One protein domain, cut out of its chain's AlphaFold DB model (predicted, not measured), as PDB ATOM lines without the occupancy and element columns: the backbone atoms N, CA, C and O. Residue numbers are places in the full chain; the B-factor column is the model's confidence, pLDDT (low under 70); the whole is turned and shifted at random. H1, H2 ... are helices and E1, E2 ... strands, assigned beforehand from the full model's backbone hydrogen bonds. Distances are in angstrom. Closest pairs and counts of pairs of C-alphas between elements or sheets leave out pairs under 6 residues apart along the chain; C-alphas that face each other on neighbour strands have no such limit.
ATOM      1  N   ASP A   3      24.467  22.243  -0.695       85.69
ATOM      2  CA  ASP A   3      23.652  23.379  -1.130       85.69
ATOM      3  C   ASP A   3      23.885  24.641  -0.284       85.69
ATOM      4  O   ASP A   3      23.886  25.742  -0.830       85.69
ATOM      5  N   ASP A   4      24.207  24.509   1.008       87.88
ATOM      6  CA  ASP A   4      24.512  25.651   1.885       87.88
ATOM      7  C   ASP A   4      25.706  26.458   1.343       87.88
ATOM      8  O   ASP A   4      25.749  27.681   1.469       87.88
ATOM      9  N   PHE A   5      26.669  25.797   0.681       89.44
ATOM     10  CA  PHE A   5      27.795  26.482   0.041       89.44
ATOM     11  C   PHE A   5      27.364  27.327  -1.154       89.44
ATOM     12  O   PHE A   5      28.000  28.344  -1.419       89.44
ATOM     13  N   GLN A   6      26.303  26.928  -1.863       88.12
ATOM     14  CA  GLN A   6      25.730  27.717  -2.954       88.12
ATOM     15  C   GLN A   6      25.019  28.959  -2.405       88.12
ATOM     16  O   GLN A   6      25.113  30.025  -3.007       88.12
ATOM     17  N   GLU A   7      24.361  28.856  -1.246       88.25
ATOM     18  CA  GLU A   7      23.668  29.987  -0.610       88.25
ATOM     19  C   GLU A   7      24.626  31.084  -0.141       88.25
ATOM     20  O   GLU A   7      24.311  32.274  -0.216       88.25
ATOM     21  N   ILE A   8      25.812  30.696   0.327       87.50
ATOM     22  CA  ILE A   8      26.847  31.647   0.749       87.50
ATOM     23  C   ILE A   8      27.790  32.053  -0.393       87.50
ATOM     24  O   ILE A   8      28.643  32.931  -0.215       87.50
ATOM     25  N   GLN A   9      27.640  31.442  -1.573       82.69
ATOM     26  CA  GLN A   9      28.433  31.759  -2.753       82.69
ATOM     27  C   GLN A   9      28.141  33.200  -3.196       82.69
ATOM     28  O   GLN A   9      27.004  33.574  -3.467       82.69
ATOM     29  N   GLY A  10      29.183  34.036  -3.248       81.88
ATOM     30  CA  GLY A  10      29.075  35.467  -3.568       81.88
ATOM     31  C   GLY A  10      29.127  36.407  -2.360       81.88
ATOM     32  O   GLY A  10      29.446  37.581  -2.535       81.88
ATOM     33  N   ASN A  11      28.914  35.899  -1.141       86.25
ATOM     34  CA  ASN A  11      29.165  36.663   0.091       86.25
ATOM     35  C   ASN A  11      30.634  36.584   0.527       86.25
ATOM     36  O   ASN A  11      31.130  37.461   1.235       86.25
ATOM     37  N   TYR A  12      31.336  35.543   0.077       87.75
ATOM     38  CA  TYR A  12      32.712  35.243   0.447       87.75
ATOM     39  C   TYR A  12      33.595  35.024  -0.783       87.75
ATOM     40  O   TYR A  12      33.096  34.738  -1.873       87.75
ATOM     41  N   GLN A  13      34.912  35.162  -0.597       88.56
ATOM     42  CA  GLN A  13      35.894  34.860  -1.640       88.56
ATOM     43  C   GLN A  13      35.780  33.394  -2.070       88.56
ATOM     44  O   GLN A  13      35.593  32.514  -1.227       88.56
ATOM     45  N   GLU A  14      35.901  33.136  -3.370       89.94
ATOM     46  CA  GLU A  14      35.746  31.796  -3.945       89.94
ATOM     47  C   GLU A  14      36.725  30.804  -3.314       89.94
ATOM     48  O   GLU A  14      36.340  29.705  -2.928       89.94
ATOM     49  N   GLU A  15      37.964  31.234  -3.085       90.50
ATOM     50  CA  GLU A  15      39.012  30.429  -2.468       90.50
ATOM     51  C   GLU A  15      38.653  29.992  -1.046       90.50
ATOM     52  O   GLU A  15      38.980  28.880  -0.629       90.50
ATOM     53  N   PHE A  16      37.969  30.859  -0.295       90.69
ATOM     54  CA  PHE A  16      37.495  30.533   1.045       90.69
ATOM     55  C   PHE A  16      36.363  29.506   0.991       90.69
ATOM     56  O   PHE A  16      36.374  28.552   1.765       90.69
ATOM     57  N   ILE A  17      35.422  29.656   0.056       92.50
ATOM     58  CA  ILE A  17      34.338  28.686  -0.139       92.50
ATOM     59  C   ILE A  17      34.889  27.315  -0.532       92.50
ATOM     60  O   ILE A  17      34.486  26.311   0.051       92.50
ATOM     61  N   GLU A  18      35.832  27.261  -1.469       92.50
ATOM     62  CA  GLU A  18      36.470  26.007  -1.883       92.50
ATOM     63  C   GLU A  18      37.256  25.358  -0.740       92.50
ATOM     64  O   GLU A  18      37.195  24.141  -0.556       92.50
ATOM     65  N   TYR A  19      37.924  26.158   0.094       92.94
ATOM     66  CA  TYR A  19      38.559  25.658   1.309       92.94
ATOM     67  C   TYR A  19      37.540  25.038   2.279       92.94
ATOM     68  O   TYR A  19      37.737  23.912   2.738       92.94
ATOM     69  N   LEU A  20      36.422  25.720   2.558       93.31
ATOM     70  CA  LEU A  20      35.389  25.185   3.448       93.31
ATOM     71  C   LEU A  20      34.733  23.917   2.885       93.31
ATOM     72  O   LEU A  20      34.433  23.001   3.646       93.31
ATOM     73  N   LYS A  21      34.543  23.823   1.564       93.56
ATOM     74  CA  LYS A  21      34.103  22.572   0.932       93.56
ATOM     75  C   LYS A  21      35.098  21.448   1.211       93.56
ATOM     76  O   LYS A  21      34.675  20.364   1.593       93.56
ATOM     77  N   GLY A  22      36.400  21.713   1.083       92.62
ATOM     78  CA  GLY A  22      37.467  20.776   1.452       92.62
ATOM     79  C   GLY A  22      37.335  20.261   2.887       92.62
ATOM     80  O   GLY A  22      37.297  19.053   3.110       92.62
ATOM     81  N   GLU A  23      37.176  21.169   3.849       92.25
ATOM     82  CA  GLU A  23      36.969  20.813   5.260       92.25
ATOM     83  C   GLU A  23      35.680  19.997   5.466       92.25
ATOM     84  O   GLU A  23      35.676  19.015   6.211       92.25
ATOM     85  N   PHE A  24      34.596  20.343   4.765       92.44
ATOM     86  CA  PHE A  24      33.358  19.563   4.773       92.44
ATOM     87  C   PHE A  24      33.566  18.148   4.227       92.44
ATOM     88  O   PHE A  24      33.064  17.200   4.825       92.44
ATOM     89  N   TYR A  25      34.328  17.975   3.141       90.88
ATOM     90  CA  TYR A  25      34.659  16.648   2.614       90.88
ATOM     91  C   TYR A  25      35.449  15.820   3.632       90.88
ATOM     92  O   TYR A  25      35.131  14.650   3.827       90.88
ATOM     93  N   CYS A  26      36.414  16.417   4.341       89.38
ATOM     94  CA  CYS A  26      37.146  15.726   5.406       89.38
ATOM     95  C   CYS A  26      36.220  15.280   6.551       89.38
ATOM     96  O   CYS A  26      36.333  14.151   7.032       89.38
ATOM     97  N   LEU A  27      35.279  16.134   6.967       89.25
ATOM     98  CA  LEU A  27      34.265  15.775   7.964       89.25
ATOM     99  C   LEU A  27      33.338  14.667   7.445       89.25
ATOM    100  O   LEU A  27      33.079  13.699   8.153       89.25
ATOM    101  N   TYR A  28      32.882  14.765   6.199       88.25
ATOM    102  CA  TYR A  28      32.059  13.749   5.552       88.25
ATOM    103  C   TYR A  28      32.760  12.387   5.511       88.25
ATOM    104  O   TYR A  28      32.156  11.384   5.890       88.25
ATOM    105  N   GLU A  29      34.029  12.322   5.105       87.25
ATOM    106  CA  GLU A  29      34.788  11.067   5.075       87.25
ATOM    107  C   GLU A  29      34.906  10.433   6.465       87.25
ATOM    108  O   GLU A  29      34.840   9.210   6.597       87.25
ATOM    109  N   TYR A  30      35.029  11.259   7.507       85.62
ATOM    110  CA  TYR A  30      35.116  10.794   8.886       85.62
ATOM    111  C   TYR A  30      33.765  10.321   9.454       85.62
ATOM    112  O   TYR A  30      33.725   9.370  10.233       85.62
ATOM    113  N   LEU A  31      32.658  10.971   9.078       84.00
ATOM    114  CA  LEU A  31      31.360  10.831   9.754       84.00
ATOM    115  C   LEU A  31      30.324  10.009   8.991       84.00
ATOM    116  O   LEU A  31      29.476   9.369   9.611       84.00
ATOM    117  N   SER A  32      30.361  10.038   7.658       78.94
ATOM    118  CA  SER A  32      29.271   9.534   6.811       78.94
ATOM    119  C   SER A  32      29.028   8.035   6.931       78.94
ATOM    120  O   SER A  32      27.955   7.576   6.563       78.94
ATOM    121  N   ASN A  33      29.994   7.248   7.420       78.00
ATOM    122  CA  ASN A  33      29.874   5.789   7.552       78.00
ATOM    123  C   ASN A  33      29.343   5.087   6.274       78.00
ATOM    124  O   ASN A  33      28.712   4.033   6.357       78.00
ATOM    125  N   GLY A  34      29.602   5.658   5.089       78.06
ATOM    126  CA  GLY A  34      29.134   5.142   3.796       78.06
ATOM    127  C   GLY A  34      27.811   5.726   3.280       78.06
ATOM    128  O   GLY A  34      27.310   5.254   2.258       78.06
ATOM    129  N   GLU A  35      27.237   6.731   3.943       80.81
ATOM    130  CA  GLU A  35      26.146   7.539   3.389       80.81
ATOM    131  C   GLU A  35      26.595   8.302   2.139       80.81
ATOM    132  O   GLU A  35      27.755   8.677   2.016       80.81
ATOM    133  N   SER A  36      25.668   8.552   1.207       83.56
ATOM    134  CA  SER A  36      25.953   9.410   0.051       83.56
ATOM    135  C   SER A  36      26.181  10.848   0.499       83.56
ATOM    136  O   SER A  36      25.428  11.372   1.324       83.56
ATOM    137  N   ILE A  37      27.152  11.516  -0.117       83.56
ATOM    138  CA  ILE A  37      27.467  12.912   0.168       83.56
ATOM    139  C   ILE A  37      26.298  13.869  -0.062       83.56
ATOM    140  O   ILE A  37      26.131  14.816   0.702       83.56
ATOM    141  N   ASP A  38      25.449  13.576  -1.048       77.56
ATOM    142  CA  ASP A  38      24.274  14.394  -1.369       77.56
ATOM    143  C   ASP A  38      23.260  14.431  -0.212       77.56
ATOM    144  O   ASP A  38      22.465  15.359  -0.109       77.56
ATOM    145  N   ASN A  39      23.313  13.440   0.684       74.06
ATOM    146  CA  ASN A  39      22.453  13.348   1.860       74.06
ATOM    147  C   ASN A  39      23.194  13.688   3.162       74.06
ATOM    148  O   ASN A  39      22.593  13.635   4.237       74.06
ATOM    149  N   CYS A  40      24.488  14.023   3.098       80.25
ATOM    150  CA  CYS A  40      25.268  14.271   4.298       80.25
ATOM    151  C   CYS A  40      24.879  15.611   4.924       80.25
ATOM    152  O   CYS A  40      25.087  16.694   4.366       80.25
ATOM    153  N   THR A  41      24.339  15.519   6.135       83.56
ATOM    154  CA  THR A  41      24.066  16.666   6.992       83.56
ATOM    155  C   THR A  41      24.911  16.530   8.246       83.56
ATOM    156  O   THR A  41      24.820  15.526   8.951       83.56
ATOM    157  N   LEU A  42      25.736  17.538   8.528       86.06
ATOM    158  CA  LEU A  42      26.490  17.581   9.775       86.06
ATOM    159  C   LEU A  42      25.527  17.780  10.947       86.06
ATOM    160  O   LEU A  42      24.551  18.527  10.851       86.06
ATOM    161  N   SER A  43      25.804  17.111  12.064       85.94
ATOM    162  CA  SER A  43      25.072  17.351  13.302       85.94
ATOM    163  C   SER A  43      25.324  18.779  13.794       85.94
ATOM    164  O   SER A  43      26.359  19.382  13.513       85.94
ATOM    165  N   ASN A  44      24.434  19.299  14.640       84.88
ATOM    166  CA  ASN A  44      24.633  20.606  15.276       84.88
ATOM    167  C   ASN A  44      25.956  20.710  16.062       84.88
ATOM    168  O   ASN A  44      26.448  21.816  16.278       84.88
ATOM    169  N   THR A  45      26.522  19.582  16.507       87.12
ATOM    170  CA  THR A  45      27.801  19.539  17.228       87.12
ATOM    171  C   THR A  45      29.016  19.616  16.310       87.12
ATOM    172  O   THR A  45      30.092  19.982  16.772       87.12
ATOM    173  N   GLN A  46      28.842  19.345  15.015       88.25
ATOM    174  CA  GLN A  46      29.918  19.268  14.023       88.25
ATOM    175  C   GLN A  46      29.741  20.252  12.857       88.25
ATOM    176  O   GLN A  46      30.644  20.396  12.037       88.25
ATOM    177  N   THR A  47      28.614  20.970  12.792       90.88
ATOM    178  CA  THR A  47      28.377  22.032  11.805       90.88
ATOM    179  C   THR A  47      29.492  23.067  11.826       90.88
ATOM    180  O   THR A  47      29.891  23.555  12.883       90.88
ATOM    181  N   MET A  48      29.941  23.445  10.636       93.25
ATOM    182  CA  MET A  48      30.920  24.502  10.428       93.25
ATOM    183  C   MET A  48      30.276  25.873  10.644       93.25
ATOM    184  O   MET A  48      29.210  26.155  10.103       93.25
ATOM    185  N   VAL A  49      30.930  26.737  11.419       93.25
ATOM    186  CA  VAL A  49      30.398  28.060  11.776       93.25
ATOM    187  C   VAL A  49      31.299  29.150  11.213       93.25
ATOM    188  O   VAL A  49      32.500  29.159  11.473       93.25
ATOM    189  N   ILE A  50      30.732  30.104  10.478       92.75
ATOM    190  CA  ILE A  50      31.449  31.304  10.037       92.75
ATOM    191  C   ILE A  50      31.169  32.423  11.044       92.75
ATOM    192  O   ILE A  50      30.020  32.721  11.354       92.75
ATOM    193  N   LEU A  51      32.232  33.018  11.579       91.38
ATOM    194  CA  LEU A  51      32.185  34.189  12.448       91.38
ATOM    195  C   LEU A  51      32.379  35.429  11.574       91.38
ATOM    196  O   LEU A  51      33.491  35.723  11.121       91.38
ATOM    197  N   GLU A  52      31.291  36.146  11.333       86.50
ATOM    198  CA  GLU A  52      31.232  37.287  10.422       86.50
ATOM    199  C   GLU A  52      31.733  38.576  11.081       86.50
ATOM    200  O   GLU A  52      32.175  39.503  10.400       86.50
ATOM    201  N   ASN A  53      31.671  38.671  12.414       84.94
ATOM    202  CA  ASN A  53      32.013  39.905  13.115       84.94
ATOM    203  C   ASN A  53      32.781  39.705  14.431       84.94
ATOM    204  O   ASN A  53      32.773  38.659  15.080       84.94
ATOM    205  N   GLU A  54      33.430  40.782  14.892       85.50
ATOM    206  CA  GLU A  54      34.192  40.756  16.146       85.50
ATOM    207  C   GLU A  54      33.345  40.440  17.385       85.50
ATOM    208  O   GLU A  54      33.896  40.014  18.403       85.50
ATOM    209  N   ARG A  55      32.031  40.715  17.368       88.25
ATOM    210  CA  ARG A  55      31.180  40.457  18.538       88.25
ATOM    211  C   ARG A  55      31.028  38.958  18.744       88.25
ATOM    212  O   ARG A  55      31.172  38.506  19.877       88.25
ATOM    213  N   GLU A  56      30.830  38.206  17.670       89.69
ATOM    214  CA  GLU A  56      30.787  36.744  17.699       89.69
ATOM    215  C   GLU A  56      32.122  36.169  18.166       89.69
ATOM    216  O   GLU A  56      32.157  35.394  19.120       89.69
ATOM    217  N   LEU A  57      33.243  36.656  17.625       88.44
ATOM    218  CA  LEU A  57      34.566  36.235  18.087       88.44
ATOM    219  C   LEU A  57      34.788  36.524  19.583       88.44
ATOM    220  O   LEU A  57      35.374  35.714  20.301       88.44
ATOM    221  N   LYS A  58      34.311  37.668  20.091       88.75
ATOM    222  CA  LYS A  58      34.374  37.992  21.528       88.75
ATOM    223  C   LYS A  58      33.530  37.034  22.367       88.75
ATOM    224  O   LYS A  58      33.924  36.746  23.494       88.75
ATOM    225  N   ILE A  59      32.397  36.551  21.854       89.06
ATOM    226  CA  ILE A  59      31.579  35.534  22.530       89.06
ATOM    227  C   ILE A  59      32.357  34.220  22.616       89.06
ATOM    228  O   ILE A  59      32.476  33.671  23.708       89.06
ATOM    229  N   ILE A  60      32.969  33.777  21.516       89.25
ATOM    230  CA  ILE A  60      33.797  32.564  21.483       89.25
ATOM    231  C   ILE A  60      34.975  32.664  22.457       89.25
ATOM    232  O   ILE A  60      35.181  31.775  23.277       89.25
ATOM    233  N   LYS A  61      35.686  33.795  22.476       85.12
ATOM    234  CA  LYS A  61      36.815  34.020  23.397       85.12
ATOM    235  C   LYS A  61      36.433  33.990  24.879       85.12
ATOM    236  O   LYS A  61      37.289  33.708  25.711       85.12
ATOM    237  N   LYS A  62      35.173  34.274  25.234       89.56
ATOM    238  CA  LYS A  62      34.687  34.142  26.622       89.56
ATOM    239  C   LYS A  62      34.513  32.684  27.048       89.56
ATOM    240  O   LYS A  62      34.484  32.418  28.244       89.56
ATOM    241  N   ARG A  63      34.424  31.756  26.095       86.12
ATOM    242  CA  ARG A  63      34.353  30.307  26.319       86.12
ATOM    243  C   ARG A  63      35.753  29.690  26.306       86.12
ATOM    244  O   ARG A  63      35.959  28.629  25.741       86.12
ATOM    245  N   SER A  64      36.744  30.367  26.890       83.56
ATOM    246  CA  SER A  64      38.157  29.992  26.742       83.56
ATOM    247  C   SER A  64      38.487  28.581  27.236       83.56
ATOM    248  O   SER A  64      39.431  27.985  26.738       83.56
ATOM    249  N   CYS A  65      37.725  28.048  28.196       86.94
ATOM    250  CA  CYS A  65      37.881  26.671  28.677       86.94
ATOM    251  C   CYS A  65      37.403  25.615  27.669       86.94
ATOM    252  O   CYS A  65      37.804  24.463  27.780       86.94
ATOM    253  N   ASP A  66      36.561  26.010  26.714       91.94
ATOM    254  CA  ASP A  66      36.012  25.131  25.684       91.94
ATOM    255  C   ASP A  66      36.844  25.195  24.391       91.94
ATOM    256  O   ASP A  66      36.589  24.443  23.458       91.94
ATOM    257  N   ILE A  67      37.829  26.097  24.298       93.56
ATOM    258  CA  ILE A  67      38.709  26.201  23.128       93.56
ATOM    259  C   ILE A  67      39.751  25.085  23.199       93.56
ATOM    260  O   ILE A  67      40.598  25.082  24.089       93.56
ATOM    261  N   GLU A  68      39.704  24.173  22.233       94.19
ATOM    262  CA  GLU A  68      40.683  23.094  22.085       94.19
ATOM    263  C   GLU A  68      41.925  23.595  21.337       94.19
ATOM    264  O   GLU A  68      43.054  23.338  21.749       94.19
ATOM    265  N   PHE A  69      41.722  24.357  20.256       93.25
ATOM    266  CA  PHE A  69      42.808  24.940  19.471       93.25
ATOM    267  C   PHE A  69      42.399  26.238  18.765       93.25
ATOM    268  O   PHE A  69      41.217  26.516  18.539       93.25
ATOM    269  N   VAL A  70      43.412  27.023  18.397       92.75
ATOM    270  CA  VAL A  70      43.294  28.204  17.537       92.75
ATOM    271  C   VAL A  70      44.453  28.176  16.553       92.75
ATOM    272  O   VAL A  70      45.595  28.385  16.959       92.75
ATOM    273  N   ASP A  71      44.138  27.977  15.280       92.88
ATOM    274  CA  ASP A  71      45.095  27.971  14.177       92.88
ATOM    275  C   ASP A  71      44.811  29.120  13.204       92.88
ATOM    276  O   ASP A  71      43.749  29.750  13.236       92.88
ATOM    277  N   GLU A  72      45.768  29.407  12.326       91.25
ATOM    278  CA  GLU A  72      45.587  30.320  11.200       91.25
ATOM    279  C   GLU A  72      45.827  29.566   9.895       91.25
ATOM    280  O   GLU A  72      46.908  29.031   9.657       91.25
ATOM    281  N   GLU A  73      44.811  29.561   9.039       89.69
ATOM    282  CA  GLU A  73      44.852  28.914   7.736       89.69
ATOM    283  C   GLU A  73      45.152  29.960   6.670       89.69
ATOM    284  O   GLU A  73      44.483  30.997   6.575       89.69
ATOM    285  N   LYS A  74      46.188  29.700   5.872       89.69
ATOM    286  CA  LYS A  74      46.571  30.572   4.764       89.69
ATOM    287  C   LYS A  74      45.943  30.059   3.474       89.69
ATOM    288  O   LYS A  74      46.429  29.104   2.873       89.69
ATOM    289  N   ILE A  75      44.901  30.745   3.029       88.38
ATOM    290  CA  ILE A  75      44.132  30.409   1.834       88.38
ATOM    291  C   ILE A  75      44.481  31.446   0.768       88.38
ATOM    292  O   ILE A  75      43.889  32.518   0.708       88.38
ATOM    293  N   GLN A  76      45.495  31.146  -0.044       85.25
ATOM    294  CA  GLN A  76      46.071  32.089  -1.013       85.25
ATOM    295  C   GLN A  76      46.456  33.437  -0.360       85.25
ATOM    296  O   GLN A  76      47.408  33.484   0.430       85.25
ATOM    297  N   ASP A  77      45.719  34.505  -0.676       82.75
ATOM    298  CA  ASP A  77      45.907  35.864  -0.161       82.75
ATOM    299  C   ASP A  77      45.071  36.161   1.099       82.75
ATOM    300  O   ASP A  77      45.120  37.276   1.615       82.75
ATOM    301  N   LEU A  78      44.320  35.187   1.619       83.19
ATOM    302  CA  LEU A  78      43.515  35.291   2.834       83.19
ATOM    303  C   LEU A  78      44.190  34.558   4.001       83.19
ATOM    304  O   LEU A  78      44.761  33.478   3.843       83.19
ATOM    305  N   ILE A  79      44.095  35.141   5.196       86.81
ATOM    306  CA  ILE A  79      44.442  34.469   6.452       86.81
ATOM    307  C   ILE A  79      43.164  34.351   7.272       86.81
ATOM    308  O   ILE A  79      42.618  35.360   7.724       86.81
ATOM    309  N   THR A  80      42.718  33.120   7.485       87.94
ATOM    310  CA  THR A  80      41.489  32.811   8.214       87.94
ATOM    311  C   THR A  80      41.849  32.088   9.506       87.94
ATOM    312  O   THR A  80      42.310  30.949   9.462       87.94
ATOM    313  N   PRO A  81      41.630  32.704  10.679       90.38
ATOM    314  CA  PRO A  81      41.690  31.977  11.937       90.38
ATOM    315  C   PRO A  81      40.650  30.850  11.977       90.38
ATOM    316  O   PRO A  81      39.461  31.100  11.757       90.38
ATOM    317  N   ARG A  82      41.094  29.637  12.309       93.00
ATOM    318  CA  ARG A  82      40.260  28.453  12.534       93.00
ATOM    319  C   ARG A  82      40.312  28.086  14.012       93.00
ATOM    320  O   ARG A  82      41.380  27.859  14.571       93.00
ATOM    321  N   ILE A  83      39.155  28.053  14.657       93.94
ATOM    322  CA  ILE A  83      39.021  27.783  16.088       93.94
ATOM    323  C   ILE A  83      38.289  26.456  16.257       93.94
ATOM    324  O   ILE A  83      37.156  26.307  15.799       93.94
ATOM    325  N   GLY A  84      38.928  25.513  16.944       94.38
ATOM    326  CA  GLY A  84      38.295  24.284  17.399       94.38
ATOM    327  C   GLY A  84      37.680  24.502  18.772       94.38
ATOM    328  O   GLY A  84      38.400  24.718  19.747       94.38
ATOM    329  N   LEU A  85      36.353  24.451  18.855       94.12
ATOM    330  CA  LEU A  85      35.620  24.533  20.115       94.12
ATOM    331  C   LEU A  85      35.059  23.172  20.485       94.12
ATOM    332  O   LEU A  85      34.366  22.546  19.689       94.12
ATOM    333  N   ARG A  86      35.287  22.745  21.722       92.62
ATOM    334  CA  ARG A  86      34.621  21.583  22.286       92.62
ATOM    335  C   ARG A  86      33.131  21.879  22.417       92.62
ATOM    336  O   ARG A  86      32.729  22.815  23.109       92.62
ATOM    337  N   HIS A  87      32.317  21.065  21.762       88.06
ATOM    338  CA  HIS A  87      30.870  21.138  21.850       88.06
ATOM    339  C   HIS A  87      30.326  19.742  22.141       88.06
ATOM    340  O   HIS A  87      30.398  18.838  21.313       88.06
ATOM    341  N   GLU A  88      29.831  19.565  23.367       87.00
ATOM    342  CA  GLU A  88      29.470  18.258  23.924       87.00
ATOM    343  C   GLU A  88      30.646  17.264  23.882       87.00
ATOM    344  O   GLU A  88      31.583  17.395  24.674       87.00
ATOM    345  N   HIS A  89      30.600  16.284  22.977       86.38
ATOM    346  CA  HIS A  89      31.614  15.238  22.807       86.38
ATOM    347  C   HIS A  89      32.430  15.399  21.515       86.38
ATOM    348  O   HIS A  89      33.296  14.570  21.246       86.38
ATOM    349  N   ASP A  90      32.178  16.462  20.748       90.12
ATOM    350  CA  ASP A  90      32.805  16.739  19.458       90.12
ATOM    351  C   ASP A  90      33.620  18.041  19.482       90.12
ATOM    352  O   ASP A  90      33.558  18.839  20.425       90.12
ATOM    353  N   ILE A  91      34.376  18.265  18.406       91.12
ATOM    354  CA  ILE A  91      35.016  19.546  18.110       91.12
ATOM    355  C   ILE A  91      34.249  20.220  16.971       91.12
ATOM    356  O   ILE A  91      34.197  19.704  15.856       91.12
ATOM    357  N   GLN A  92      33.704  21.403  17.245       94.06
ATOM    358  CA  GLN A  92      33.040  22.253  16.270       94.06
ATOM    359  C   GLN A  92      34.005  23.295  15.702       94.06
ATOM    360  O   GLN A  92      34.622  24.074  16.441       94.06
ATOM    361  N   LEU A  93      34.094  23.355  14.374       94.12
ATOM    362  CA  LEU A  93      35.002  24.257  13.671       94.12
ATOM    363  C   LEU A  93      34.358  25.623  13.433       94.12
ATOM    364  O   LEU A  93      33.287  25.728  12.837       94.12
ATOM    365  N   HIS A  94      35.047  26.669  13.885       94.19
ATOM    366  CA  HIS A  94      34.651  28.059  13.701       94.19
ATOM    367  C   HIS A  94      35.695  28.804  12.866       94.19
ATOM    368  O   HIS A  94      36.880  28.806  13.203       94.19
ATOM    369  N   TYR A  95      35.259  29.484  11.812       93.38
ATOM    370  CA  TYR A  95      36.116  30.180  10.857       93.38
ATOM    371  C   TYR A  95      35.912  31.682  10.963       93.38
ATOM    372  O   TYR A  95      34.788  32.168  10.881       93.38
ATOM    373  N   CYS A  96      36.993  32.434  11.142       87.81
ATOM    374  CA  CYS A  96      36.939  33.888  11.212       87.81
ATOM    375  C   CYS A  96      37.341  34.496   9.877       87.81
ATOM    376  O   CYS A  96      38.433  34.231   9.377       87.81
ATOM    377  N   LEU A  97      36.544  35.429   9.374       76.06
ATOM    378  CA  LEU A  97      36.967  36.251   8.249       76.06
ATOM    379  C   LEU A  97      37.712  37.472   8.767       76.06
ATOM    380  O   LEU A  97      37.127  38.504   9.096       76.06
TER     381      LEU A  97
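What this domain is: This is residues 3 to 97 of the 104 residues of an uncharacterized protein of Bacillus gobiensis (UniProt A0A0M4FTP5). A strongly twisted four-stranded sheet has the long helix H2 over one face and the shorter H3 over the other. Little H1 lies near H2, off the sheet, and the long loop of residues 32 to 48 leads from H2 back to the edge strand E1. The printed part has 95 residues with three named helices and four named strands, in the order H1 H2 E1 H3 E2 E3 E4; the class is mixed, helices and strands. The mixed sheet runs E1 E4 E3 E2. The whole is compact, with a radius of gyration of the C-alphas of 13.6 A and spans of 37 by 33 by 20 A.

Where its parts are: H1, residues 3 to 7, begins at C-alpha 3 (23.652, 23.379, -1.130). H2, residues 14 to 31, is 25.4 A long. E1 is residues 49 to 51 and H3 residues 54 to 62. E2, residues 67 to 75, is 22.4 A long, E3, residues 78 to 87, 26.9 A. E4, residues 90 to 96, ends at C-alpha 96 (36.939, 33.888, 11.212).

How they stand to each other: E2 E3 E4 form a meander, each strand the antiparallel neighbour of the one before; N 71 and O 82 are 2.9 A apart, N 94 and O 83 2.9 A. E1 is parallel to E4, with N 51 and O 95 2.8 A apart. E1, H3, E2 make a split strand-helix-strand unit, two strands that run the same way in one sheet but are not neighbours, with H3 between them along the chain and E4 and E3 between them in the sheet; its crossover is right-handed. H2 is 10.3 A over the sheet, along the strands; H3, on the opposite face, is 9.4 A over it. H1 and H2 are close but not clearly touching, the closest C-alphas, of Phe 5 and Ile 17, 6.9 A apart. In H1, H2 and H3 every O i to N i+4 pair is within hydrogen-bond range.

The domain as a whole: The C-alphas farthest apart, of Gly 34 and Arg 55, are 38.3 A apart. The printed part has no cut; the link from H2 to E1 is long. No printed residue is under 70 in pLDDT.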